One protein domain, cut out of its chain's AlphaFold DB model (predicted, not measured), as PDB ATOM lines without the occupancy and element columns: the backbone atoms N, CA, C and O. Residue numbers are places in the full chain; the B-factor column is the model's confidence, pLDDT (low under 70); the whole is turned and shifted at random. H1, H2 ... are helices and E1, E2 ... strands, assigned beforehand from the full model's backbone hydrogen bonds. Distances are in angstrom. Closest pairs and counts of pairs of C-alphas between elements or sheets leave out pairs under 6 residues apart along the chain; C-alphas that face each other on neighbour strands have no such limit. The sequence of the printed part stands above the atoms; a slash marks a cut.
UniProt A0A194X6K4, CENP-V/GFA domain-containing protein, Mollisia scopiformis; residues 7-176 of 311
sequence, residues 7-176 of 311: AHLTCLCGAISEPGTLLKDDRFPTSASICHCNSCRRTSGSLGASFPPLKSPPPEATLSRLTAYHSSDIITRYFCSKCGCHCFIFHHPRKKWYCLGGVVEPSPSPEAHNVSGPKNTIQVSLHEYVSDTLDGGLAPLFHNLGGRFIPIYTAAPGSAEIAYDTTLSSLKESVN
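This is residues 7 to 176 of the 311 residues of the protein "CENP-V/GFA domain-containing protein" of Mollisia scopiformis (UniProt A0A194X6K4). Three small sheets and a few helices are spread along the model: at one end the twisted four-stranded sheet E4 to E7 with the three-stranded sheet E2, E1, E8 near it, then the parallel pair E3 and E9 near the middle, and at the other end the short helices H3 and H4 with the longer H5. H1 sits between the four-stranded sheet and H3, and long loops link the parts. The printed part has 170 residues with five named helices and nine named strands, in the order E1 E2 E3 H1 H2 E4 E5 E6 E7 E8 E9 H3 H4 H5; the two larger sheets are antiparallel, in the orders E4, E5, E6, E7 and E2, E1, E8. The class is mixed, helices and strands, with 77 residues, under half, in named elements. The whole is compact, with a radius of gyration of the C-alphas of 16.7 A and spans of 49 by 45 by 27 A.

Strand E1, residues 7 to 10, begins at C-alpha 7 (13.123, -52.731, -39.491), and E2 takes residues 17 to 19. E3, residues 30 to 35, is 15.6 A from first to last C-alpha. Helix H1, residues 38 to 44, is 10.0 A long, and H2 takes residues 60 to 63. E4, residues 66 to 70, is 12.7 A long and begins at C-alpha 66 (-2.308, -64.844, -34.460). E5, residues 75 to 80, is 16.7 A long, E6, residues 86 to 91, 14.8 A, and E7, residues 96 to 99, 10.4 A. E8 takes residues 104 to 107, and E9, residues 122 to 128, is 15.6 A long. H3, residues 130 to 133, and H4, residues 139 to 142, are short. H5, residues 164 to 176, is 18.6 A long and ends at C-alpha 176 (-2.859, -37.583, -1.405).

E4, E5, E6 and E7 form a meander, each strand the antiparallel neighbour of the one before, and each successive pair is a hairpin. The sheet is only just strongly twisted, with C-alphas up to 4.1 A off its best plane. N 69 and O 77 are within hydrogen-bond range at 2.8 A between E4 and E5, N 78 and O 88 at 2.8 A between E5 and E6, and N 89 and O 98 at 2.9 A between E6 and E7. H1 is on this sheet but only grazes it with residues 39 to 44, and H2 only grazes it with residues 60 to 63. The closest C-alphas of E1 and E6 are those of Thr 10 and Cys 87, 7.6 A apart. E1 and E2 form a hairpin, with N 9 and O 18 within hydrogen-bond range at 2.8 A; between E1 and its other antiparallel neighbour E8, N 105 and O 8 are at 2.8 A. E3 and E9 are parallel at 30 degrees, with N 123 and O 30 within hydrogen-bond range at 2.8 A. H1 and H3 are close but not clearly touching, the closest C-alphas being those of Asn 38 and Asp 132, 6.0 A apart. The closest C-alphas of E9 and H4 are those of His 127 and Ala 139, 6.3 A apart. H5 touches H4 with residues 164 to 168 alone, the closest C-alphas being those of Pro 140 and Leu 168, 6.0 A apart. In H1 and H5 every O i to N i+4 pair is within hydrogen-bond range; H2, H3 and H4 are too short for such a pair, and each has its one O i to N i+3 pair within range.

The two C-alphas farthest apart are those of Ala 61 and Asn 176, at 51.2 A. The printed part has no cut. The links H1 to H2, E8 to E9 and H4 to H5 are long. The mean pLDDT of the printed part is 91.5, and residues 108 to 118, in the link from E8 to E9, are under 70.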
ATOM      1  N   ALA A   7      13.685 -52.086 -40.671       87.81
ATOM      2  CA  ALA A   7      13.123 -52.731 -39.491       87.81
ATOM      3  C   ALA A   7      12.347 -53.977 -39.899       87.81
ATOM      4  O   ALA A   7      12.094 -54.214 -41.080       87.81
ATOM      5  N   HIS A   8      11.946 -54.750 -38.906       91.44
ATOM      6  CA  HIS A   8      10.999 -55.842 -39.038       91.44
ATOM      7  C   HIS A   8       9.986 -55.764 -37.896       91.44
ATOM      8  O   HIS A   8      10.263 -55.197 -36.841       91.44
ATOM      9  N   LEU A   9       8.788 -56.290 -38.122       95.69
ATOM     10  CA  LEU A   9       7.752 -56.399 -37.103       95.69
ATOM     11  C   LEU A   9       7.814 -57.810 -36.534       95.69
ATOM     12  O   LEU A   9       7.529 -58.762 -37.257       95.69
ATOM     13  N   THR A  10       8.208 -57.963 -35.272       97.12
ATOM     14  CA  THR A  10       8.446 -59.283 -34.681       97.12
ATOM     15  C   THR A  10       7.940 -59.414 -33.253       97.12
ATOM     16  O   THR A  10       7.819 -58.439 -32.514       97.12
ATOM     17  N   CYS A  11       7.632 -60.646 -32.863       98.00
ATOM     18  CA  CYS A  11       7.325 -61.020 -31.483       98.00
ATOM     19  C   CYS A  11       8.517 -61.738 -30.837       98.00
ATOM     20  O   CYS A  11       9.408 -62.222 -31.534       98.00
ATOM     21  N   LEU A  12       8.514 -61.894 -29.508       96.62
ATOM     22  CA  LEU A  12       9.652 -62.496 -28.801       96.62
ATOM     23  C   LEU A  12       9.992 -63.912 -29.295       96.62
ATOM     24  O   LEU A  12      11.162 -64.267 -29.370       96.62
ATOM     25  N   CYS A  13       8.985 -64.724 -29.627       97.38
ATOM     26  CA  CYS A  13       9.206 -66.103 -30.069       97.38
ATOM     27  C   CYS A  13       9.553 -66.248 -31.559       97.38
ATOM     28  O   CYS A  13       9.736 -67.374 -32.021       97.38
ATOM     29  N   GLY A  14       9.568 -65.149 -32.321       96.69
ATOM     30  CA  GLY A  14       9.854 -65.140 -33.759       96.69
ATOM     31  C   GLY A  14       8.768 -65.740 -34.661       96.69
ATOM     32  O   GLY A  14       8.900 -65.680 -35.878       96.69
ATOM     33  N   ALA A  15       7.675 -66.286 -34.112       97.56
ATOM     34  CA  ALA A  15       6.586 -66.854 -34.919       97.56
ATOM     35  C   ALA A  15       5.876 -65.794 -35.781       97.56
ATOM     36  O   ALA A  15       5.348 -66.098 -36.848       97.56
ATOM     37  N   ILE A  16       5.858 -64.547 -35.319       98.12
ATOM     38  CA  ILE A  16       5.433 -63.387 -36.097       98.12
ATOM     39  C   ILE A  16       6.697 -62.645 -36.508       98.12
ATOM     40  O   ILE A  16       7.471 -62.264 -35.631       98.12
ATOM     41  N   SER A  17       6.893 -62.484 -37.814       96.31
ATOM     42  CA  SER A  17       8.011 -61.760 -38.413       96.31
ATOM     43  C   SER A  17       7.568 -61.233 -39.775       96.31
ATOM     44  O   SER A  17       7.269 -62.023 -40.666       96.31
ATOM     45  N   GLU A  18       7.487 -59.915 -39.917       96.19
ATOM     46  CA  GLU A  18       7.110 -59.229 -41.157       96.19
ATOM     47  C   GLU A  18       8.145 -58.158 -41.513       96.19
ATOM     48  O   GLU A  18       8.760 -57.576 -40.612       96.19
ATOM     49  N   PRO A  19       8.346 -57.839 -42.804       93.00
ATOM     50  CA  PRO A  19       9.254 -56.772 -43.187       93.00
ATOM     51  C   PRO A  19       8.714 -55.410 -42.729       93.00
ATOM     52  O   PRO A  19       7.517 -55.127 -42.803       93.00
ATOM     53  N   GLY A  20       9.608 -54.515 -42.304       90.44
ATOM     54  CA  GLY A  20       9.254 -53.154 -41.890       90.44
ATOM     55  C   GLY A  20       8.638 -52.313 -43.008       90.44
ATOM     56  O   GLY A  20       7.964 -51.332 -42.717       90.44
ATOM     57  N   THR A  21       8.773 -52.729 -44.272       91.44
ATOM     58  CA  THR A  21       8.085 -52.116 -45.419       91.44
ATOM     59  C   THR A  21       6.558 -52.174 -45.307       91.44
ATOM     60  O   THR A  21       5.891 -51.383 -45.975       91.44
ATOM     61  N   LEU A  22       6.005 -53.038 -44.441       94.25
ATOM     62  CA  LEU A  22       4.578 -53.079 -44.108       94.25
ATOM     63  C   LEU A  22       4.107 -51.817 -43.357       94.25
ATOM     64  O   LEU A  22       2.928 -51.464 -43.436       94.25
ATOM     65  N   LEU A  23       5.006 -51.112 -42.655       93.94
ATOM     66  CA  LEU A  23       4.715 -49.823 -42.017       93.94
ATOM     67  C   LEU A  23       4.390 -48.763 -43.066       93.94
ATOM     68  O   LEU A  23       5.006 -48.716 -44.130       93.94
ATOM     69  N   LYS A  24       3.446 -47.870 -42.745       93.06
ATOM     70  CA  LYS A  24       3.077 -46.741 -43.609       93.06
ATOM     71  C   LYS A  24       4.245 -45.788 -43.855       93.06
ATOM     72  O   LYS A  24       4.416 -45.354 -44.990       93.06
ATOM     73  N   ASP A  25       5.011 -45.483 -42.813       85.69
ATOM     74  CA  ASP A  25       6.282 -44.767 -42.898       85.69
ATOM     75  C   ASP A  25       7.375 -45.724 -42.417       85.69
ATOM     76  O   ASP A  25       7.336 -46.197 -41.281       85.69
ATOM     77  N   ASP A  26       8.298 -46.066 -43.309       74.62
ATOM     78  CA  ASP A  26       9.448 -46.930 -43.031       74.62
ATOM     79  C   ASP A  26      10.695 -46.120 -42.641       74.62
ATOM     80  O   ASP A  26      11.767 -46.688 -42.431       74.62
ATOM     81  N   ARG A  27      10.556 -44.796 -42.474       81.88
ATOM     82  CA  ARG A  27      11.587 -43.944 -41.881       81.88
ATOM     83  C   ARG A  27      11.463 -43.961 -40.365       81.88
ATOM     84  O   ARG A  27      10.385 -43.781 -39.798       81.88
ATOM     85  N   PHE A  28      12.603 -44.125 -39.703       82.12
ATOM     86  CA  PHE A  28      12.676 -44.158 -38.248       82.12
ATOM     87  C   PHE A  28      13.185 -42.836 -37.670       82.12
ATOM     88  O   PHE A  28      14.125 -42.255 -38.220       82.12
ATOM     89  N   PRO A  29      12.632 -42.392 -36.528       87.62
ATOM     90  CA  PRO A  29      11.507 -42.995 -35.801       87.62
ATOM     91  C   PRO A  29      10.144 -42.773 -36.494       87.62
ATOM     92  O   PRO A  29       9.867 -41.676 -36.970       87.62
ATOM     93  N   THR A  30       9.256 -43.778 -36.492       88.56
ATOM     94  CA  THR A  30       7.886 -43.607 -37.013       88.56
ATOM     95  C   THR A  30       7.026 -42.844 -36.009       88.56
ATOM     96  O   THR A  30       7.014 -43.156 -34.816       88.56
ATOM     97  N   SER A  31       6.263 -41.863 -36.484       90.69
ATOM     98  CA  SER A  31       5.341 -41.091 -35.646       90.69
ATOM     99  C   SER A  31       4.137 -41.937 -35.216       90.69
ATOM    100  O   SER A  31       3.508 -42.587 -36.054       90.69
ATOM    101  N   ALA A  32       3.803 -41.936 -33.922       93.88
ATOM    102  CA  ALA A  32       2.610 -42.598 -33.387       93.88
ATOM    103  C   ALA A  32       2.109 -41.928 -32.096       93.88
ATOM    104  O   ALA A  32       2.895 -41.380 -31.319       93.88
ATOM    105  N   SER A  33       0.803 -42.016 -31.846       94.94
ATOM    106  CA  SER A  33       0.202 -41.674 -30.554       94.94
ATOM    107  C   SER A  33       0.491 -42.752 -29.505       94.94
ATOM    108  O   SER A  33       0.783 -43.900 -29.853       94.94
ATOM    109  N   ILE A  34       0.379 -42.399 -28.222       96.31
ATOM    110  CA  ILE A  34       0.188 -43.365 -27.134       96.31
ATOM    111  C   ILE A  34      -1.265 -43.274 -26.671       96.31
ATOM    112  O   ILE A  34      -1.715 -42.235 -26.192       96.31
ATOM    113  N   CYS A  35      -1.990 -44.382 -26.789       97.25
ATOM    114  CA  CYS A  35      -3.353 -44.508 -26.299       97.25
ATOM    115  C   CYS A  35      -3.373 -45.066 -24.877       97.25
ATOM    116  O   CYS A  35      -2.779 -46.116 -24.601       97.25
ATOM    117  N   HIS A  36      -4.109 -44.385 -24.000       97.25
ATOM    118  CA  HIS A  36      -4.230 -44.701 -22.577       97.25
ATOM    119  C   HIS A  36      -5.570 -45.336 -22.188       97.25
ATOM    120  O   HIS A  36      -5.797 -45.609 -21.008       97.25
ATOM    121  N   CYS A  37      -6.435 -45.626 -23.167       97.00
ATOM    122  CA  CYS A  37      -7.772 -46.128 -22.883       97.00
ATOM    123  C   CYS A  37      -7.754 -47.440 -22.086       97.00
ATOM    124  O   CYS A  37      -6.817 -48.250 -22.166       97.00
ATOM    125  N   ASN A  38      -8.837 -47.688 -21.352       96.62
ATOM    126  CA  ASN A  38      -8.981 -48.869 -20.508       96.62
ATOM    127  C   ASN A  38      -8.794 -50.174 -21.285       96.62
ATOM    128  O   ASN A  38      -8.155 -51.097 -20.778       96.62
ATOM    129  N   SER A  39      -9.268 -50.247 -22.532       96.88
ATOM    130  CA  SER A  39      -9.053 -51.423 -23.375       96.88
ATOM    131  C   SER A  39      -7.578 -51.648 -23.683       96.88
ATOM    132  O   SER A  39      -7.101 -52.759 -23.491       96.88
ATOM    133  N   CYS A  40      -6.829 -50.618 -24.089       96.56
ATOM    134  CA  CYS A  40      -5.398 -50.748 -24.373       96.56
ATOM    135  C   CYS A  40      -4.611 -51.194 -23.138       96.56
ATOM    136  O   CYS A  40      -3.810 -52.127 -23.241       96.56
ATOM    137  N   ARG A  41      -4.891 -50.604 -21.967       96.25
ATOM    138  CA  ARG A  41      -4.226 -50.984 -20.714       96.25
ATOM    139  C   ARG A  41      -4.569 -52.415 -20.288       96.25
ATOM    140  O   ARG A  41      -3.679 -53.227 -20.055       96.25
ATOM    141  N   ARG A  42      -5.858 -52.777 -20.290       96.31
ATOM    142  CA  ARG A  42      -6.339 -54.101 -19.847       96.31
ATOM    143  C   ARG A  42      -6.097 -55.238 -20.838       96.31
ATOM    144  O   ARG A  42      -6.178 -56.397 -20.432       96.31
ATOM    145  N   THR A  43      -5.866 -54.948 -22.121       96.44
ATOM    146  CA  THR A  43      -5.468 -55.978 -23.092       96.44
ATOM    147  C   THR A  43      -3.969 -56.150 -23.168       96.44
ATOM    148  O   THR A  43      -3.558 -57.261 -23.400       96.44
ATOM    149  N   SER A  44      -3.154 -55.104 -23.002       93.12
ATOM    150  CA  SER A  44      -1.691 -55.248 -23.113       93.12
ATOM    151  C   SER A  44      -1.005 -55.584 -21.788       93.12
ATOM    152  O   SER A  44       0.106 -56.104 -21.799       93.12
ATOM    153  N   GLY A  45      -1.630 -55.253 -20.653       91.75
ATOM    154  CA  GLY A  45      -0.963 -55.265 -19.350       91.75
ATOM    155  C   GLY A  45       0.004 -54.088 -19.150       91.75
ATOM    156  O   GLY A  45       0.752 -54.081 -18.181       91.75
ATOM    157  N   SER A  46       0.010 -53.097 -20.052       93.38
ATOM    158  CA  SER A  46       0.807 -51.870 -19.928       93.38
ATOM    159  C   SER A  46      -0.051 -50.653 -19.564       93.38
ATOM    160  O   SER A  46      -1.276 -50.717 -19.531       93.38
ATOM    161  N   LEU A  47       0.585 -49.515 -19.285       94.31
ATOM    162  CA  LEU A  47      -0.088 -48.248 -18.971       94.31
ATOM    163  C   LEU A  47      -0.386 -47.389 -20.220       94.31
ATOM    164  O   LEU A  47      -0.969 -46.306 -20.114       94.31
ATOM    165  N   GLY A  48      -0.003 -47.868 -21.403       95.12
ATOM    166  CA  GLY A  48      -0.320 -47.267 -22.694       95.12
ATOM    167  C   GLY A  48       0.225 -48.110 -23.846       95.12
ATOM    168  O   GLY A  48       1.094 -48.960 -23.652       95.12
ATOM    169  N   ALA A  49      -0.287 -47.885 -25.054       96.25
ATOM    170  CA  ALA A  49       0.188 -48.563 -26.258       96.25
ATOM    171  C   ALA A  49       0.256 -47.595 -27.439       96.25
ATOM    172  O   ALA A  49      -0.618 -46.744 -27.592       96.25
ATOM    173  N   SER A  50       1.285 -47.741 -28.273       96.38
ATOM    174  CA  SER A  50       1.428 -46.985 -29.516       96.38
ATOM    175  C   SER A  50       1.082 -47.833 -30.728       96.38
ATOM    176  O   SER A  50       1.369 -49.032 -30.751       96.38
ATOM    177  N   PHE A  51       0.480 -47.198 -31.737       95.88
ATOM    178  CA  PHE A  51      -0.074 -47.883 -32.905       95.88
ATOM    179  C   PHE A  51       0.442 -47.298 -34.229       95.88
ATOM    180  O   PHE A  51      -0.263 -46.508 -34.862       95.88
ATOM    181  N   PRO A  52       1.663 -47.642 -34.678       95.94
ATOM    182  CA  PRO A  52       2.120 -47.263 -36.012       95.94
ATOM    183  C   PRO A  52       1.203 -47.830 -37.112       95.94
ATOM    184  O   PRO A  52       0.878 -49.022 -37.091       95.94
ATOM    185  N   PRO A  53       0.761 -47.004 -38.077       96.44
ATOM    186  CA  PRO A  53      -0.122 -47.451 -39.150       96.44
ATOM    187  C   PRO A  53       0.604 -48.344 -40.161       96.44
ATOM    188  O   PRO A  53       1.776 -48.120 -40.468       96.44
ATOM    189  N   LEU A  54      -0.120 -49.304 -40.738       96.94
ATOM    190  CA  LEU A  54       0.362 -50.167 -41.821       96.94
ATOM    191  C   LEU A  54      -0.142 -49.695 -43.195       96.94
ATOM    192  O   LEU A  54      -1.193 -49.055 -43.292       96.94
ATOM    193  N   LYS A  55       0.606 -50.015 -44.262       96.06
ATOM    194  CA  LYS A  55       0.211 -49.763 -45.667       96.06
ATOM    195  C   LYS A  55      -0.910 -50.702 -46.116       96.06
ATOM    196  O   LYS A  55      -1.773 -50.304 -46.892       96.06
ATOM    197  N   SER A  56      -0.893 -51.933 -45.617       95.81
ATOM    198  CA  SER A  56      -1.798 -53.017 -45.996       95.81
ATOM    199  C   SER A  56      -2.040 -53.963 -44.810       95.81
ATOM    200  O   SER A  56      -1.336 -53.866 -43.799       95.81
ATOM    201  N   PRO A  57      -3.026 -54.875 -44.897       97.38
ATOM    202  CA  PRO A  57      -3.183 -55.949 -43.919       97.38
ATOM    203  C   PRO A  57      -1.909 -56.804 -43.800       97.38
ATOM    204  O   PRO A  57      -1.195 -56.953 -44.799       97.38
ATOM    205  N   PRO A  58      -1.630 -57.397 -42.623       97.69
ATOM    206  CA  PRO A  58      -0.659 -58.480 -42.517       97.69
ATOM    207  C   PRO A  58      -1.039 -59.646 -43.451       97.69
ATOM    208  O   PRO A  58      -2.234 -59.888 -43.641       97.69
ATOM    209  N   PRO A  59      -0.066 -60.385 -44.016       97.62
ATOM    210  CA  PRO A  59      -0.352 -61.545 -44.857       97.62
ATOM    211  C   PRO A  59      -1.180 -62.610 -44.128       97.62
ATOM    212  O   PRO A  59      -1.000 -62.826 -42.928       97.62
ATOM    213  N   GLU A  60      -2.013 -63.352 -44.864       97.44
ATOM    214  CA  GLU A  60      -2.874 -64.405 -44.297       97.44
ATOM    215  C   GLU A  60      -2.072 -65.473 -43.539       97.44
ATOM    216  O   GLU A  60      -2.450 -65.904 -42.452       97.44
ATOM    217  N   ALA A  61      -0.892 -65.834 -44.056       97.50
ATOM    218  CA  ALA A  61       0.013 -66.760 -43.384       97.50
ATOM    219  C   ALA A  61       0.422 -66.276 -41.982       97.50
ATOM    220  O   ALA A  61       0.669 -67.094 -41.100       97.50
ATOM    221  N   THR A  62       0.505 -64.965 -41.762       98.12
ATOM    222  CA  THR A  62       0.821 -64.375 -40.458       98.12
ATOM    223  C   THR A  62      -0.417 -64.221 -39.589       98.12
ATOM    224  O   THR A  62      -0.337 -64.494 -38.392       98.12
ATOM    225  N   LEU A  63      -1.570 -63.884 -40.177       98.19
ATOM    226  CA  LEU A  63      -2.859 -63.885 -39.476       98.19
ATOM    227  C   LEU A  63      -3.207 -65.264 -38.899       98.19
ATOM    228  O   LEU A  63      -3.668 -65.331 -37.765       98.19
ATOM    229  N   SER A  64      -2.881 -66.359 -39.591       98.06
ATOM    230  CA  SER A  64      -3.143 -67.723 -39.104       98.06
ATOM    231  C   SER A  64      -2.321 -68.139 -37.873       98.06
ATOM    232  O   SER A  64      -2.661 -69.112 -37.201       98.06
ATOM    233  N   ARG A  65      -1.252 -67.399 -37.539       98.50
ATOM    234  CA  ARG A  65      -0.421 -67.607 -36.333       98.50
ATOM    235  C   ARG A  65      -0.768 -66.640 -35.194       98.50
ATOM    236  O   ARG A  65      -0.093 -66.617 -34.156       98.50
ATOM    237  N   LEU A  66      -1.790 -65.816 -35.407       98.75
ATOM    238  CA  LEU A  66      -2.308 -64.844 -34.460       98.75
ATOM    239  C   LEU A  66      -3.676 -65.295 -33.948       98.75
ATOM    240  O   LEU A  66      -4.495 -65.855 -34.669       98.75
ATOM    241  N   THR A  67      -3.960 -64.970 -32.694       98.69
ATOM    242  CA  THR A  67      -5.297 -65.075 -32.123       98.69
ATOM    243  C   THR A  67      -5.987 -63.726 -32.270       98.69
ATOM    244  O   THR A  67      -5.484 -62.710 -31.780       98.69
ATOM    245  N   ALA A  68      -7.146 -63.714 -32.927       98.62
ATOM    246  CA  ALA A  68      -7.996 -62.537 -33.026       98.62
ATOM    247  C   ALA A  68      -8.866 -62.391 -31.770       98.62
ATOM    248  O   ALA A  68      -9.523 -63.333 -31.331       98.62
ATOM    249  N   TYR A  69      -8.915 -61.183 -31.221       98.69
ATOM    250  CA  TYR A  69      -9.788 -60.811 -30.119       98.69
ATOM    251  C   TYR A  69     -10.598 -59.574 -30.490       98.69
ATOM    252  O   TYR A  69     -10.063 -58.467 -30.596       98.69
ATOM    253  N   HIS A  70     -11.902 -59.762 -30.684       98.06
ATOM    254  CA  HIS A  70     -12.838 -58.666 -30.898       98.06
ATOM    255  C   HIS A  70     -13.045 -57.918 -29.575       98.06
ATOM    256  O   HIS A  70     -13.802 -58.352 -28.709       98.06
ATOM    257  N   SER A  71     -12.277 -56.845 -29.375       96.81
ATOM    258  CA  SER A  71     -12.232 -56.123 -28.097       96.81
ATOM    259  C   SER A  71     -13.350 -55.093 -27.944       96.81
ATOM    260  O   SER A  71     -13.665 -54.709 -26.824       96.81
ATOM    261  N   SER A  72     -13.926 -54.650 -29.059       96.56
ATOM    262  CA  SER A  72     -15.115 -53.802 -29.156       96.56
ATOM    263  C   SER A  72     -15.600 -53.799 -30.605       96.56
ATOM    264  O   SER A  72     -14.842 -54.194 -31.496       96.56
ATOM    265  N   ASP A  73     -16.771 -53.216 -30.860       95.88
ATOM    266  CA  ASP A  73     -17.311 -53.013 -32.216       95.88
ATOM    267  C   ASP A  73     -16.369 -52.203 -33.135       95.88
ATOM    268  O   ASP A  73     -16.485 -52.218 -34.359       95.88
ATOM    269  N   ILE A  74     -15.396 -51.493 -32.551       96.31
ATOM    270  CA  ILE A  74     -14.456 -50.623 -33.264       96.31
ATOM    271  C   ILE A  74     -13.134 -51.340 -33.562       96.31
ATOM    272  O   ILE A  74     -12.544 -51.094 -34.617       96.31
ATOM    273  N   ILE A  75     -12.649 -52.215 -32.669       98.06
ATOM    274  CA  ILE A  75     -11.287 -52.772 -32.732       98.06
ATOM    275  C   ILE A  75     -11.265 -54.296 -32.555       98.06
ATOM    276  O   ILE A  75     -11.627 -54.823 -31.497       98.06
ATOM    277  N   THR A  76     -10.657 -54.988 -33.522       98.75
ATOM    278  CA  THR A  76     -10.115 -56.345 -33.326       98.75
ATOM    279  C   THR A  76      -8.613 -56.268 -33.055       98.75
ATOM    280  O   THR A  76      -7.880 -55.578 -33.760       98.75
ATOM    281  N   ARG A  77      -8.140 -56.981 -32.031       98.56
ATOM    282  CA  ARG A  77      -6.727 -57.057 -31.634       98.56
ATOM    283  C   ARG A  77      -6.167 -58.426 -31.984       98.56
ATOM    284  O   ARG A  77      -6.865 -59.419 -31.824       98.56
ATOM    285  N   TYR A  78      -4.913 -58.476 -32.408       98.81
ATOM    286  CA  TYR A  78      -4.237 -59.702 -32.811       98.81
ATOM    287  C   TYR A  78      -2.963 -59.880 -31.997       98.81
ATOM    288  O   TYR A  78      -2.084 -59.012 -32.001       98.81
ATOM    289  N   PHE A  79      -2.868 -61.009 -31.305       98.75
ATOM    290  CA  PHE A  79      -1.700 -61.375 -30.512       98.75
ATOM    291  C   PHE A  79      -1.154 -62.733 -30.938       98.75
ATOM    292  O   PHE A  79      -1.900 -63.588 -31.406       98.75
ATOM    293  N   CYS A  80       0.154 -62.935 -30.801       98.75
ATOM    294  CA  CYS A  80       0.812 -64.186 -31.148       98.75
ATOM    295  C   CYS A  80       0.196 -65.345 -30.357       98.75
ATOM    296  O   CYS A  80       0.244 -65.350 -29.125       98.75
ATOM    297  N   SER A  81      -0.327 -66.358 -31.054       98.44
ATOM    298  CA  SER A  81      -0.962 -67.512 -30.407       98.44
ATOM    299  C   SER A  81       0.012 -68.336 -29.559       98.44
ATOM    300  O   SER A  81      -0.430 -69.059 -28.669       98.44
ATOM    301  N   LYS A  82       1.325 -68.208 -29.816       98.06
ATOM    302  CA  LYS A  82       2.399 -68.893 -29.086       98.06
ATOM    303  C   LYS A  82       2.862 -68.126 -27.845       98.06
ATOM    304  O   LYS A  82       2.910 -68.712 -26.775       98.06
ATOM    305  N   CYS A  83       3.227 -66.846 -27.977       97.69
ATOM    306  CA  CYS A  83       3.873 -66.096 -26.888       97.69
ATOM    307  C   CYS A  83       3.043 -64.954 -26.289       97.69
ATOM    308  O   CYS A  83       3.563 -64.225 -25.452       97.69
ATOM    309  N   GLY A  84       1.806 -64.735 -26.745       97.69
ATOM    310  CA  GLY A  84       0.917 -63.703 -26.198       97.69
ATOM    311  C   GLY A  84       1.213 -62.267 -26.643       97.69
ATOM    312  O   GLY A  84       0.417 -61.377 -26.379       97.69
ATOM    313  N   CYS A  85       2.315 -62.027 -27.362       98.38
ATOM    314  CA  CYS A  85       2.693 -60.687 -27.811       98.38
ATOM    315  C   CYS A  85       1.613 -60.059 -28.686       98.38
ATOM    316  O   CYS A  85       1.246 -60.623 -29.716       98.38
ATOM    317  N   HIS A  86       1.139 -58.873 -28.312       98.31
ATOM    318  CA  HIS A  86       0.241 -58.101 -29.156       98.31
ATOM    319  C   HIS A  86       1.002 -57.537 -30.355       98.31
ATOM    320  O   HIS A  86       1.918 -56.733 -30.202       98.31
ATOM    321  N   CYS A  87       0.602 -57.939 -31.561       98.44
ATOM    322  CA  CYS A  87       1.308 -57.569 -32.786       98.44
ATOM    323  C   CYS A  87       0.548 -56.524 -33.598       98.44
ATOM    324  O   CYS A  87       1.150 -55.544 -34.033       98.44
ATOM    325  N   PHE A  88      -0.766 -56.704 -33.773       98.69
ATOM    326  CA  PHE A  88      -1.564 -55.879 -34.679       98.69
ATOM    327  C   PHE A  88      -2.940 -55.535 -34.116       98.69
ATOM    328  O   PHE A  88      -3.468 -56.218 -33.236       98.69
ATOM    329  N   ILE A  89      -3.548 -54.493 -34.672       98.50
ATOM    330  CA  ILE A  89      -4.965 -54.181 -34.505       98.50
ATOM    331  C   ILE A  89      -5.599 -53.857 -35.859       98.50
ATOM    332  O   ILE A  89      -4.955 -53.291 -36.745       98.50
ATOM    333  N   PHE A  90      -6.881 -54.178 -35.988       98.69
ATOM    334  CA  PHE A  90      -7.728 -53.736 -37.085       98.69
ATOM    335  C   PHE A  90      -8.817 -52.812 -36.552       98.69
ATOM    336  O   PHE A  90      -9.557 -53.174 -35.636       98.69
ATOM    337  N   HIS A  91      -8.903 -51.620 -37.135       98.00
ATOM    338  CA  HIS A  91      -9.913 -50.627 -36.815       98.00
ATOM    339  C   HIS A  91     -11.053 -50.687 -37.832       98.00
ATOM    340  O   HIS A  91     -10.922 -50.161 -38.942       98.00
ATOM    341  N   HIS A  92     -12.201 -51.234 -37.425       98.06
ATOM    342  CA  HIS A  92     -13.343 -51.545 -38.293       98.06
ATOM    343  C   HIS A  92     -13.897 -50.318 -39.038       98.06
ATOM    344  O   HIS A  92     -13.844 -50.329 -40.269       98.06
ATOM    345  N   PRO A  93     -14.300 -49.205 -38.376       97.00
ATOM    346  CA  PRO A  93     -14.863 -48.053 -39.096       97.00
ATOM    347  C   PRO A  93     -13.925 -47.422 -40.131       97.00
ATOM    348  O   PRO A  93     -14.358 -46.946 -41.173       97.00
ATOM    349  N   ARG A  94     -12.619 -47.412 -39.846       96.19
ATOM    350  CA  ARG A  94     -11.596 -46.803 -40.706       96.19
ATOM    351  C   ARG A  94     -11.046 -47.780 -41.738       96.19
ATOM    352  O   ARG A  94     -10.323 -47.337 -42.623       96.19
ATOM    353  N   LYS A  95     -11.337 -49.079 -41.600       97.56
ATOM    354  CA  LYS A  95     -10.747 -50.178 -42.376       97.56
ATOM    355  C   LYS A  95      -9.215 -50.094 -42.427       97.56
ATOM    356  O   LYS A  95      -8.605 -50.270 -43.478       97.56
ATOM    357  N   LYS A  96      -8.590 -49.776 -41.287       98.00
ATOM    358  CA  LYS A  96      -7.139 -49.551 -41.174       98.00
ATOM    359  C   LYS A  96      -6.483 -50.549 -40.237       98.00
ATOM    360  O   LYS A  96      -7.037 -50.886 -39.191       98.00
ATOM    361  N   TRP A  97      -5.278 -50.955 -40.616       98.44
ATOM    362  CA  TRP A  97      -4.405 -51.809 -39.827       98.44
ATOM    363  C   TRP A  97      -3.293 -51.001 -39.175       98.44
ATOM    364  O   TRP A  97      -2.777 -50.040 -39.750       98.44
ATOM    365  N   TYR A  98      -2.917 -51.428 -37.979       98.19
ATOM    366  CA  TYR A  98      -1.811 -50.868 -37.218       98.19
ATOM    367  C   TYR A  98      -1.035 -52.017 -36.579       98.19
ATOM    368  O   TYR A  98      -1.635 -53.033 -36.216       98.19
ATOM    369  N   CYS A  99       0.275 -51.866 -36.413       97.81
ATOM    370  CA  CYS A  99       1.034 -52.717 -35.501       97.81
ATOM    371  C   CYS A  99       1.120 -52.057 -34.125       97.81
ATOM    372  O   CYS A  99       0.772 -50.887 -33.980       97.81
ATOM    373  N   LEU A 100       1.588 -52.781 -33.112       97.56
ATOM    374  CA  LEU A 100       2.001 -52.130 -31.874       97.56
ATOM    375  C   LEU A 100       3.458 -51.654 -31.974       97.56
ATOM    376  O   LEU A 100       4.299 -52.291 -32.606       97.56
ATOM    377  N   GLY A 101       3.792 -50.530 -31.343       95.56
ATOM    378  CA  GLY A 101       5.134 -49.951 -31.462       95.56
ATOM    379  C   GLY A 101       6.257 -50.809 -30.868       95.56
ATOM    380  O   GLY A 101       7.402 -50.725 -31.312       95.56
ATOM    381  N   GLY A 102       5.950 -51.679 -29.902       95.44
ATOM    382  CA  GLY A 102       6.940 -52.571 -29.305       95.44
ATOM    383  C   GLY A 102       7.381 -53.713 -30.220       95.44
ATOM    384  O   GLY A 102       8.474 -54.224 -30.016       95.44
ATOM    385  N   VAL A 103       6.610 -54.073 -31.255       96.19
ATOM    386  CA  VAL A 103       7.032 -55.114 -32.213       96.19
ATOM    387  C   VAL A 103       7.957 -54.593 -33.314       96.19
ATOM    388  O   VAL A 103       8.518 -55.385 -34.059       96.19
ATOM    389  N   VAL A 104       8.143 -53.274 -33.424       94.31
ATOM    390  CA  VAL A 104       9.015 -52.655 -34.434       94.31
ATOM    391  C   VAL A 104      10.475 -52.828 -34.023       94.31
ATOM    392  O   VAL A 104      10.947 -52.123 -33.135       94.31
ATOM    393  N   GLU A 105      11.203 -53.757 -34.626       90.50
ATOM    394  CA  GLU A 105      12.601 -54.072 -34.318       90.50
ATOM    395  C   GLU A 105      13.532 -53.523 -35.417       90.50
ATOM    396  O   GLU A 105      13.432 -53.949 -36.572       90.50
ATOM    397  N   PRO A 106      14.421 -52.563 -35.099       83.75
ATOM    398  CA  PRO A 106      15.339 -51.991 -36.077       83.75
ATOM    399  C   PRO A 106      16.420 -53.009 -36.471       83.75
ATOM    400  O   PRO A 106      16.791 -53.879 -35.684       83.75
ATOM    401  N   SER A 107      16.924 -52.891 -37.696       75.25
ATOM    402  CA  SER A 107      17.958 -53.752 -38.267       75.25
ATOM    403  C   SER A 107      19.110 -52.913 -38.857       75.25
ATOM    404  O   SER A 107      18.847 -52.011 -39.666       75.25
ATOM    405  N   PRO A 108      20.379 -53.208 -38.492       65.56
ATOM    406  CA  PRO A 108      20.783 -54.253 -37.543       65.56
ATOM    407  C   PRO A 108      20.408 -53.895 -36.097       65.56
ATOM    408  O   PRO A 108      20.184 -52.727 -35.770       65.56
ATOM    409  N   SER A 109      20.316 -54.910 -35.233       60.09
ATOM    410  CA  SER A 109      20.000 -54.709 -33.816       60.09
ATOM    411  C   SER A 109      21.044 -53.789 -33.161       60.09
ATOM    412  O   SER A 109      22.239 -53.996 -33.393       60.09
ATOM    413  N   PRO A 110      20.650 -52.834 -32.296       54.59
ATOM    414  CA  PRO A 110      21.574 -51.893 -31.645       54.59
ATOM    415  C   PRO A 110      22.684 -52.552 -30.804       54.59
ATOM    416  O   PRO A 110      23.669 -51.902 -30.476       54.59
ATOM    417  N   GLU A 111      22.527 -53.836 -30.464       53.38
ATOM    418  CA  GLU A 111      23.515 -54.675 -29.765       53.38
ATOM    419  C   GLU A 111      24.758 -54.992 -30.619       53.38
ATOM    420  O   GLU A 111      25.775 -55.434 -30.092       53.38
ATOM    421  N   ALA A 112      24.727 -54.711 -31.928       54.12
ATOM    422  CA  ALA A 112      25.933 -54.657 -32.742       54.12
ATOM    423  C   ALA A 112      26.721 -53.390 -32.365       54.12
ATOM    424  O   ALA A 112      26.557 -52.328 -32.971       54.12
ATOM    425  N   HIS A 113      27.537 -53.500 -31.312       45.31
ATOM    426  CA  HIS A 113      28.480 -52.478 -30.866       45.31
ATOM    427  C   HIS A 113      29.194 -51.876 -32.090       45.31
ATOM    428  O   HIS A 113      29.972 -52.570 -32.739       45.31
ATOM    429  N   ASN A 114      28.903 -50.605 -32.401       51.91
ATOM    430  CA  ASN A 114      29.418 -49.788 -33.521       51.91
ATOM    431  C   ASN A 114      28.514 -49.573 -34.751       51.91
ATOM    432  O   ASN A 114      28.995 -48.993 -35.725       51.91
ATOM    433  N   VAL A 115      27.219 -49.923 -34.737       53.03
ATOM    434  CA  VAL A 115      26.316 -49.524 -35.841       53.03
ATOM    435  C   VAL A 115      25.469 -48.291 -35.506       53.03
ATOM    436  O   VAL A 115      24.764 -48.241 -34.498       53.03
ATOM    437  N   SER A 116      25.493 -47.300 -36.401       56.56
ATOM    438  CA  SER A 116      24.624 -46.118 -36.415       56.56
ATOM    439  C   SER A 116      23.181 -46.471 -36.820       56.56
ATOM    440  O   SER A 116      22.698 -46.113 -37.890       56.56
ATOM    441  N   GLY A 117      22.477 -47.201 -35.954       58.66
ATOM    442  CA  GLY A 117      21.036 -47.444 -36.077       58.66
ATOM    443  C   GLY A 117      20.181 -46.287 -35.529       58.66
ATOM    444  O   GLY A 117      20.685 -45.407 -34.822       58.66
ATOM    445  N   PRO A 118      18.867 -46.266 -35.817       64.56
ATOM    446  CA  PRO A 118      17.959 -45.281 -35.256       64.56
ATOM    447  C   PRO A 118      17.840 -45.524 -33.750       64.56
ATOM    448  O   PRO A 118      17.448 -46.603 -33.311       64.56
ATOM    449  N   LYS A 119      18.163 -44.502 -32.947       71.56
ATOM    450  CA  LYS A 119      18.090 -44.579 -31.475       71.56
ATOM    451  C   LYS A 119      16.669 -44.843 -30.964       71.56
ATOM    452  O   LYS A 119      16.504 -45.415 -29.895       71.56
ATOM    453  N   ASN A 120      15.660 -44.427 -31.731       82.00
ATOM    454  CA  ASN A 120      14.245 -44.585 -31.415       82.00
ATOM    455  C   ASN A 120      13.522 -45.238 -32.594       82.00
ATOM    456  O   ASN A 120      13.720 -44.844 -33.743       82.00
ATOM    457  N   THR A 121      12.634 -46.186 -32.308       86.12
ATOM    458  CA  THR A 121      11.734 -46.768 -33.313       86.12
ATOM    459  C   THR A 121      10.458 -45.953 -33.451       86.12
ATOM    460  O   THR A 121       9.957 -45.790 -34.559       86.12
ATOM    461  N   ILE A 122       9.960 -45.401 -32.344       90.44
ATOM    462  CA  ILE A 122       8.716 -44.635 -32.273       90.44
ATOM    463  C   ILE A 122       9.010 -43.200 -31.846       90.44
ATOM    464  O   ILE A 122       9.706 -42.969 -30.858       90.44
ATOM    465  N   GLN A 123       8.430 -42.241 -32.560       91.88
ATOM    466  CA  GLN A 123       8.362 -40.846 -32.158       91.88
ATOM    467  C   GLN A 123       6.958 -40.573 -31.638       91.88
ATOM    468  O   GLN A 123       5.999 -40.530 -32.405       91.88
ATOM    469  N   VAL A 124       6.835 -40.385 -30.325       93.81
ATOM    470  CA  VAL A 124       5.548 -40.032 -29.719       93.81
ATOM    471  C   VAL A 124       5.121 -38.659 -30.238       93.81
ATOM    472  O   VAL A 124       5.915 -37.706 -30.202       93.81
ATOM    473  N   SER A 125       3.899 -38.581 -30.763       94.44
ATOM    474  CA  SER A 125       3.313 -37.355 -31.318       94.44
ATOM    475  C   SER A 125       2.196 -36.767 -30.466       94.44
ATOM    476  O   SER A 125       2.024 -35.555 -30.496       94.44
ATOM    477  N   LEU A 126       1.472 -37.593 -29.707       95.81
ATOM    478  CA  LEU A 126       0.426 -37.175 -28.769       95.81
ATOM    479  C   LEU A 126       0.090 -38.293 -27.771       95.81
ATOM    480  O   LEU A 126       0.349 -39.472 -28.043       95.81
ATOM    481  N   HIS A 127      -0.558 -37.921 -26.669       97.00
ATOM    482  CA  HIS A 127      -1.264 -38.821 -25.758       97.00
ATOM    483  C   HIS A 127      -2.776 -38.719 -25.993       97.00
ATOM    484  O   HIS A 127      -3.308 -37.618 -26.082       97.00
ATOM    485  N   GLU A 128      -3.472 -39.849 -26.094       97.50
ATOM    486  CA  GLU A 128      -4.928 -39.906 -26.314       97.50
ATOM    487  C   GLU A 128      -5.621 -40.803 -25.281       97.50
ATOM    488  O   GLU A 128      -5.033 -41.763 -24.772       97.50
ATOM    489  N   TYR A 129      -6.895 -40.516 -25.009       97.38
ATOM    490  CA  TYR A 129      -7.737 -41.202 -24.022       97.38
ATOM    491  C   TYR A 129      -7.165 -41.161 -22.601       97.38
ATOM    492  O   TYR A 129      -7.212 -42.152 -21.875       97.38
ATOM    493  N   VAL A 130      -6.597 -40.021 -22.204       96.75
ATOM    494  CA  VAL A 130      -5.959 -39.866 -20.887       96.75
ATOM    495  C   VAL A 130      -6.981 -39.798 -19.757       96.75
ATOM    496  O   VAL A 130      -6.695 -40.253 -18.655       96.75
ATOM    497  N   SER A 131      -8.207 -39.338 -20.017       95.06
ATOM    498  CA  SER A 131      -9.256 -39.311 -18.989       95.06
ATOM    499  C   SER A 131      -9.624 -40.707 -18.460       95.06
ATOM    500  O   SER A 131     -10.074 -40.819 -17.323       95.06
ATOM    501  N   ASP A 132      -9.356 -41.780 -19.215       96.00
ATOM    502  CA  ASP A 132      -9.553 -43.162 -18.753       96.00
ATOM    503  C   ASP A 132      -8.600 -43.560 -17.614       96.00
ATOM    504  O   ASP A 132      -8.846 -44.560 -16.932       96.00
ATOM    505  N   THR A 133      -7.489 -42.840 -17.414       94.25
ATOM    506  CA  THR A 133      -6.511 -43.176 -16.371       94.25
ATOM    507  C   THR A 133      -6.865 -42.603 -15.010       94.25
ATOM    508  O   THR A 133      -6.368 -43.132 -14.022       94.25
ATOM    509  N   LEU A 134      -7.750 -41.599 -14.951       90.62
ATOM    510  CA  LEU A 134      -8.137 -40.823 -13.762       90.62
ATOM    511  C   LEU A 134      -7.005 -39.950 -13.190       90.62
ATOM    512  O   LEU A 134      -7.207 -38.767 -12.949       90.62
ATOM    513  N   ASP A 135      -5.803 -40.501 -13.038       91.38
ATOM    514  CA  ASP A 135      -4.622 -39.862 -12.438       91.38
ATOM    515  C   ASP A 135      -3.622 -39.290 -13.467       91.38
ATOM    516  O   ASP A 135      -2.493 -38.943 -13.125       91.38
ATOM    517  N   GLY A 136      -3.998 -39.236 -14.748       91.88
ATOM    518  CA  GLY A 136      -3.106 -38.881 -15.865       91.88
ATOM    519  C   GLY A 136      -2.189 -40.016 -16.358       91.88
ATOM    520  O   GLY A 136      -1.645 -39.937 -17.462       91.88
ATOM    521  N   GLY A 137      -2.053 -41.110 -15.602       91.88
ATOM    522  CA  GLY A 137      -1.339 -42.316 -16.007       91.88
ATOM    523  C   GLY A 137       0.116 -42.043 -16.384       91.88
ATOM    524  O   GLY A 137       0.872 -41.430 -15.637       91.88
ATOM    525  N   LEU A 138       0.531 -42.507 -17.566       91.00
ATOM    526  CA  LEU A 138       1.887 -42.268 -18.076       91.00
ATOM    527  C   LEU A 138       2.075 -40.891 -18.722       91.00
ATOM    528  O   LEU A 138       3.218 -40.496 -18.937       91.00
ATOM    529  N   ALA A 139       1.002 -40.182 -19.076       93.25
ATOM    530  CA  ALA A 139       1.112 -38.965 -19.878       93.25
ATOM    531  C   ALA A 139       2.005 -37.881 -19.229       93.25
ATOM    532  O   ALA A 139       2.846 -37.337 -19.946       93.25
ATOM    533  N   PRO A 140       1.954 -37.627 -17.900       90.38
ATOM    534  CA  PRO A 140       2.864 -36.679 -17.255       90.38
ATOM    535  C   PRO A 140       4.349 -37.022 -17.444       90.38
ATOM    536  O   PRO A 140       5.162 -36.134 -17.682       90.38
ATOM    537  N   LEU A 141       4.714 -38.310 -17.393       88.25
ATOM    538  CA  LEU A 141       6.107 -38.761 -17.545       88.25
ATOM    539  C   LEU A 141       6.642 -38.560 -18.969       88.25
ATOM    540  O   LEU A 141       7.850 -38.447 -19.164       88.25
ATOM    541  N   PHE A 142       5.751 -38.526 -19.959       89.19
ATOM    542  CA  PHE A 142       6.083 -38.429 -21.381       89.19
ATOM    543  C   PHE A 142       5.675 -37.088 -22.004       89.19
ATOM    544  O   PHE A 142       5.728 -36.938 -23.224       89.19
ATOM    545  N   HIS A 143       5.332 -36.092 -21.183       88.88
ATOM    546  CA  HIS A 143       4.950 -34.774 -21.677       88.88
ATOM    547  C   HIS A 143       6.119 -34.029 -22.333       88.88
ATOM    548  O   HIS A 143       5.934 -33.411 -23.378       88.88
ATOM    549  N   ASN A 144       7.326 -34.102 -21.762       90.06
ATOM    550  CA  ASN A 144       8.533 -33.540 -22.368       90.06
ATOM    551  C   ASN A 144       9.466 -34.668 -22.813       90.06
ATOM    552  O   ASN A 144      10.136 -35.298 -21.995       90.06
ATOM    553  N   LEU A 145       9.520 -34.909 -24.124       88.50
ATOM    554  CA  LEU A 145      10.394 -35.916 -24.718       88.50
ATOM    555  C   LEU A 145      11.438 -35.272 -25.618       88.50
ATOM    556  O   LEU A 145      11.178 -34.960 -26.783       88.50
ATOM    557  N   GLY A 146      12.642 -35.112 -25.067       84.69
ATOM    558  CA  GLY A 146      13.781 -34.541 -25.785       84.69
ATOM    559  C   GLY A 146      13.545 -33.086 -26.190       84.69
ATOM    560  O   GLY A 146      13.843 -32.720 -27.323       84.69
ATOM    561  N   GLY A 147      12.946 -32.283 -25.303       88.19
ATOM    562  CA  GLY A 147      12.630 -30.874 -25.552       88.19
ATOM    563  C   GLY A 147      11.355 -30.644 -26.367       88.19
ATOM    564  O   GLY A 147      11.005 -29.498 -26.631       88.19
ATOM    565  N   ARG A 148      10.645 -31.708 -26.768       92.12
ATOM    566  CA  ARG A 148       9.338 -31.603 -27.427       92.12
ATOM    567  C   ARG A 148       8.227 -31.778 -26.405       92.12
ATOM    568  O   ARG A 148       8.155 -32.824 -25.760       92.12
ATOM    569  N   PHE A 149       7.346 -30.790 -26.334       93.44
ATOM    570  CA  PHE A 149       6.092 -30.895 -25.601       93.44
ATOM    571  C   PHE A 149       5.102 -31.730 -26.405       93.44
ATOM    572  O   PHE A 149       4.814 -31.432 -27.565       93.44
ATOM    573  N   ILE A 150       4.637 -32.814 -25.798       95.88
ATOM    574  CA  ILE A 150       3.711 -33.756 -26.408       95.88
ATOM    575  C   ILE A 150       2.294 -33.390 -25.952       95.88
ATOM    576  O   ILE A 150       2.042 -33.400 -24.742       95.88
ATOM    577  N   PRO A 151       1.374 -33.075 -26.883       95.81
ATOM    578  CA  PRO A 151       0.002 -32.725 -26.539       95.81
ATOM    579  C   PRO A 151      -0.725 -33.912 -25.903       95.81
ATOM    580  O   PRO A 151      -0.486 -35.076 -26.250       95.81
ATOM    581  N   ILE A 152      -1.619 -33.602 -24.968       96.31
ATOM    582  CA  ILE A 152      -2.344 -34.575 -24.149       96.31
ATOM    583  C   ILE A 152      -3.841 -34.368 -24.359       96.31
ATOM    584  O   ILE A 152      -4.369 -33.321 -24.019       96.31
ATOM    585  N   TYR A 153      -4.544 -35.370 -24.877       97.19
ATOM    586  CA  TYR A 153      -5.974 -35.290 -25.167       97.19
ATOM    587  C   TYR A 153      -6.805 -36.124 -24.188       97.19
ATOM    588  O   TYR A 153      -6.442 -37.253 -23.835       97.19
ATOM    589  N   THR A 154      -7.960 -35.585 -23.785       96.44
ATOM    590  CA  THR A 154      -8.927 -36.281 -22.918       96.44
ATOM    591  C   THR A 154      -9.415 -37.597 -23.525       96.44
ATOM    592  O   THR A 154      -9.486 -38.607 -22.823       96.44
ATOM    593  N   ALA A 155      -9.690 -37.609 -24.831       96.31
ATOM    594  CA  ALA A 155     -10.207 -38.741 -25.596       96.31
ATOM    595  C   ALA A 155      -9.407 -38.918 -26.904       96.31
ATOM    596  O   ALA A 155      -8.178 -38.899 -26.884       96.31
ATOM    597  N   ALA A 156     -10.086 -39.127 -28.035       93.12
ATOM    598  CA  ALA A 156      -9.460 -39.240 -29.352       93.12
ATOM    599  C   ALA A 156      -8.678 -37.967 -29.758       93.12
ATOM    600  O   ALA A 156      -8.945 -36.886 -29.230       93.12
ATOM    601  N   PRO A 157      -7.761 -38.055 -30.742       88.31
ATOM    602  CA  PRO A 157      -6.983 -36.909 -31.198       88.31
ATOM    603  C   PRO A 157      -7.900 -35.779 -31.677       88.31
ATOM    604  O   PRO A 157      -8.820 -36.022 -32.462       88.31
ATOM    605  N   GLY A 158      -7.641 -34.556 -31.207       88.44
ATOM    606  CA  GLY A 158      -8.472 -33.382 -31.490       88.44
ATOM    607  C   GLY A 158      -9.648 -33.174 -30.529       88.44
ATOM    608  O   GLY A 158     -10.422 -32.242 -30.730       88.44
ATOM    609  N   SER A 159      -9.799 -34.007 -29.490       95.25
ATOM    610  CA  SER A 159     -10.675 -33.689 -28.355       95.25
ATOM    611  C   SER A 159     -10.117 -32.517 -27.533       95.25
ATOM    612  O   SER A 159      -9.102 -31.921 -27.887       95.25
ATOM    613  N   ALA A 160     -10.751 -32.201 -26.398       96.06
ATOM    614  CA  ALA A 160     -10.192 -31.236 -25.455       96.06
ATOM    615  C   ALA A 160      -8.761 -31.636 -25.046       96.06
ATOM    616  O   ALA A 160      -8.506 -32.794 -24.695       96.06
ATOM    617  N   GLU A 161      -7.845 -30.674 -25.122       96.06
ATOM    618  CA  GLU A 161      -6.465 -30.822 -24.673       96.06
ATOM    619  C   GLU A 161      -6.383 -30.578 -23.161       96.06
ATOM    620  O   GLU A 161      -7.066 -29.709 -22.618       96.06
ATOM    621  N   ILE A 162      -5.565 -31.370 -22.475       93.50
ATOM    622  CA  ILE A 162      -5.301 -31.261 -21.045       93.50
ATOM    623  C   ILE A 162      -3.959 -30.559 -20.870       93.50
ATOM    624  O   ILE A 162      -2.936 -31.029 -21.370       93.50
ATOM    625  N   ALA A 163      -3.945 -29.462 -20.114       93.19
ATOM    626  CA  ALA A 163      -2.697 -28.819 -19.732       93.19
ATOM    627  C   ALA A 163      -1.840 -29.764 -18.872       93.19
ATOM    628  O   ALA A 163      -2.347 -30.493 -18.015       93.19
ATOM    629  N   TYR A 164      -0.521 -29.721 -19.061       90.38
ATOM    630  CA  TYR A 164       0.413 -30.550 -18.299       90.38
ATOM    631  C   TYR A 164       0.248 -30.392 -16.786       90.38
ATOM    632  O   TYR A 164       0.125 -31.392 -16.077       90.38
ATOM    633  N   ASP A 165       0.144 -29.155 -16.298       91.62
ATOM    634  CA  ASP A 165      -0.025 -28.871 -14.871       91.62
ATOM    635  C   ASP A 165      -1.306 -29.487 -14.304       91.62
ATOM    636  O   ASP A 165      -1.317 -29.930 -13.155       91.62
ATOM    637  N   THR A 166      -2.361 -29.606 -15.113       91.25
ATOM    638  CA  THR A 166      -3.597 -30.298 -14.731       91.25
ATOM    639  C   THR A 166      -3.355 -31.798 -14.576       91.25
ATOM    640  O   THR A 166      -3.774 -32.380 -13.575       91.25
ATOM    641  N   THR A 167      -2.632 -32.432 -15.507       88.56
ATOM    642  CA  THR A 167      -2.287 -33.862 -15.384       88.56
ATOM    643  C   THR A 167      -1.380 -34.138 -14.184       88.56
ATOM    644  O   THR A 167      -1.598 -35.101 -13.453       88.56
ATOM    645  N   LEU A 168      -0.408 -33.258 -13.921       90.62
ATOM    646  CA  LEU A 168       0.494 -33.380 -12.780       90.62
ATOM    647  C   LEU A 168      -0.237 -33.151 -11.450       90.62
ATOM    648  O   LEU A 168       0.035 -33.840 -10.469       90.62
ATOM    649  N   SER A 169      -1.170 -32.199 -11.414       91.31
ATOM    650  CA  SER A 169      -2.019 -31.949 -10.245       91.31
ATOM    651  C   SER A 169      -2.927 -33.140  -9.954       91.31
ATOM    652  O   SER A 169      -2.979 -33.575  -8.809       91.31
ATOM    653  N   SER A 170      -3.537 -33.733 -10.986       88.75
ATOM    654  CA  SER A 170      -4.383 -34.930 -10.852       88.75
ATOM    655  C   SER A 170      -3.607 -36.117 -10.269       88.75
ATOM    656  O   SER A 170      -4.095 -36.814  -9.382       88.75
ATOM    657  N   LEU A 171      -2.358 -36.316 -10.708       88.31
ATOM    658  CA  LEU A 171      -1.473 -37.341 -10.148       88.31
ATOM    659  C   LEU A 171      -1.173 -37.088  -8.662       88.31
ATOM    660  O   LEU A 171      -1.266 -38.001  -7.844       88.31
ATOM    661  N   LYS A 172      -0.825 -35.846  -8.296       90.12
ATOM    662  CA  LYS A 172      -0.546 -35.466  -6.899       90.12
ATOM    663  C   LYS A 172      -1.778 -35.625  -6.012       90.12
ATOM    664  O   LYS A 172      -1.670 -36.131  -4.898       90.12
ATOM    665  N   GLU A 173      -2.940 -35.213  -6.502       90.06
ATOM    666  CA  GLU A 173      -4.210 -35.354  -5.797       90.06
ATOM    667  C   GLU A 173      -4.556 -36.826  -5.582       90.06
ATOM    668  O   GLU A 173      -4.893 -37.201  -4.463       90.06
ATOM    669  N   SER A 174      -4.383 -37.682  -6.595       87.62
ATOM    670  CA  SER A 174      -4.582 -39.133  -6.473       87.62
ATOM    671  C   SER A 174      -3.720 -39.738  -5.358       87.62
ATOM    672  O   SER A 174      -4.225 -40.474  -4.508       87.62
ATOM    673  N   VAL A 175      -2.438 -39.363  -5.284       84.81
ATOM    674  CA  VAL A 175      -1.525 -39.834  -4.226       84.81
ATOM    675  C   VAL A 175      -1.974 -39.385  -2.832       84.81
ATOM    676  O   VAL A 175      -1.864 -40.158  -1.885       84.81
ATOM    677  N   ASN A 176      -2.491 -38.162  -2.700       85.75
ATOM    678  CA  ASN A 176      -2.859 -37.583  -1.405       85.75
ATOM    679  C   ASN A 176      -4.272 -37.962  -0.931       85.75
ATOM    680  O   ASN A 176      -4.528 -37.982   0.269       85.75
TER     681      ASN A 176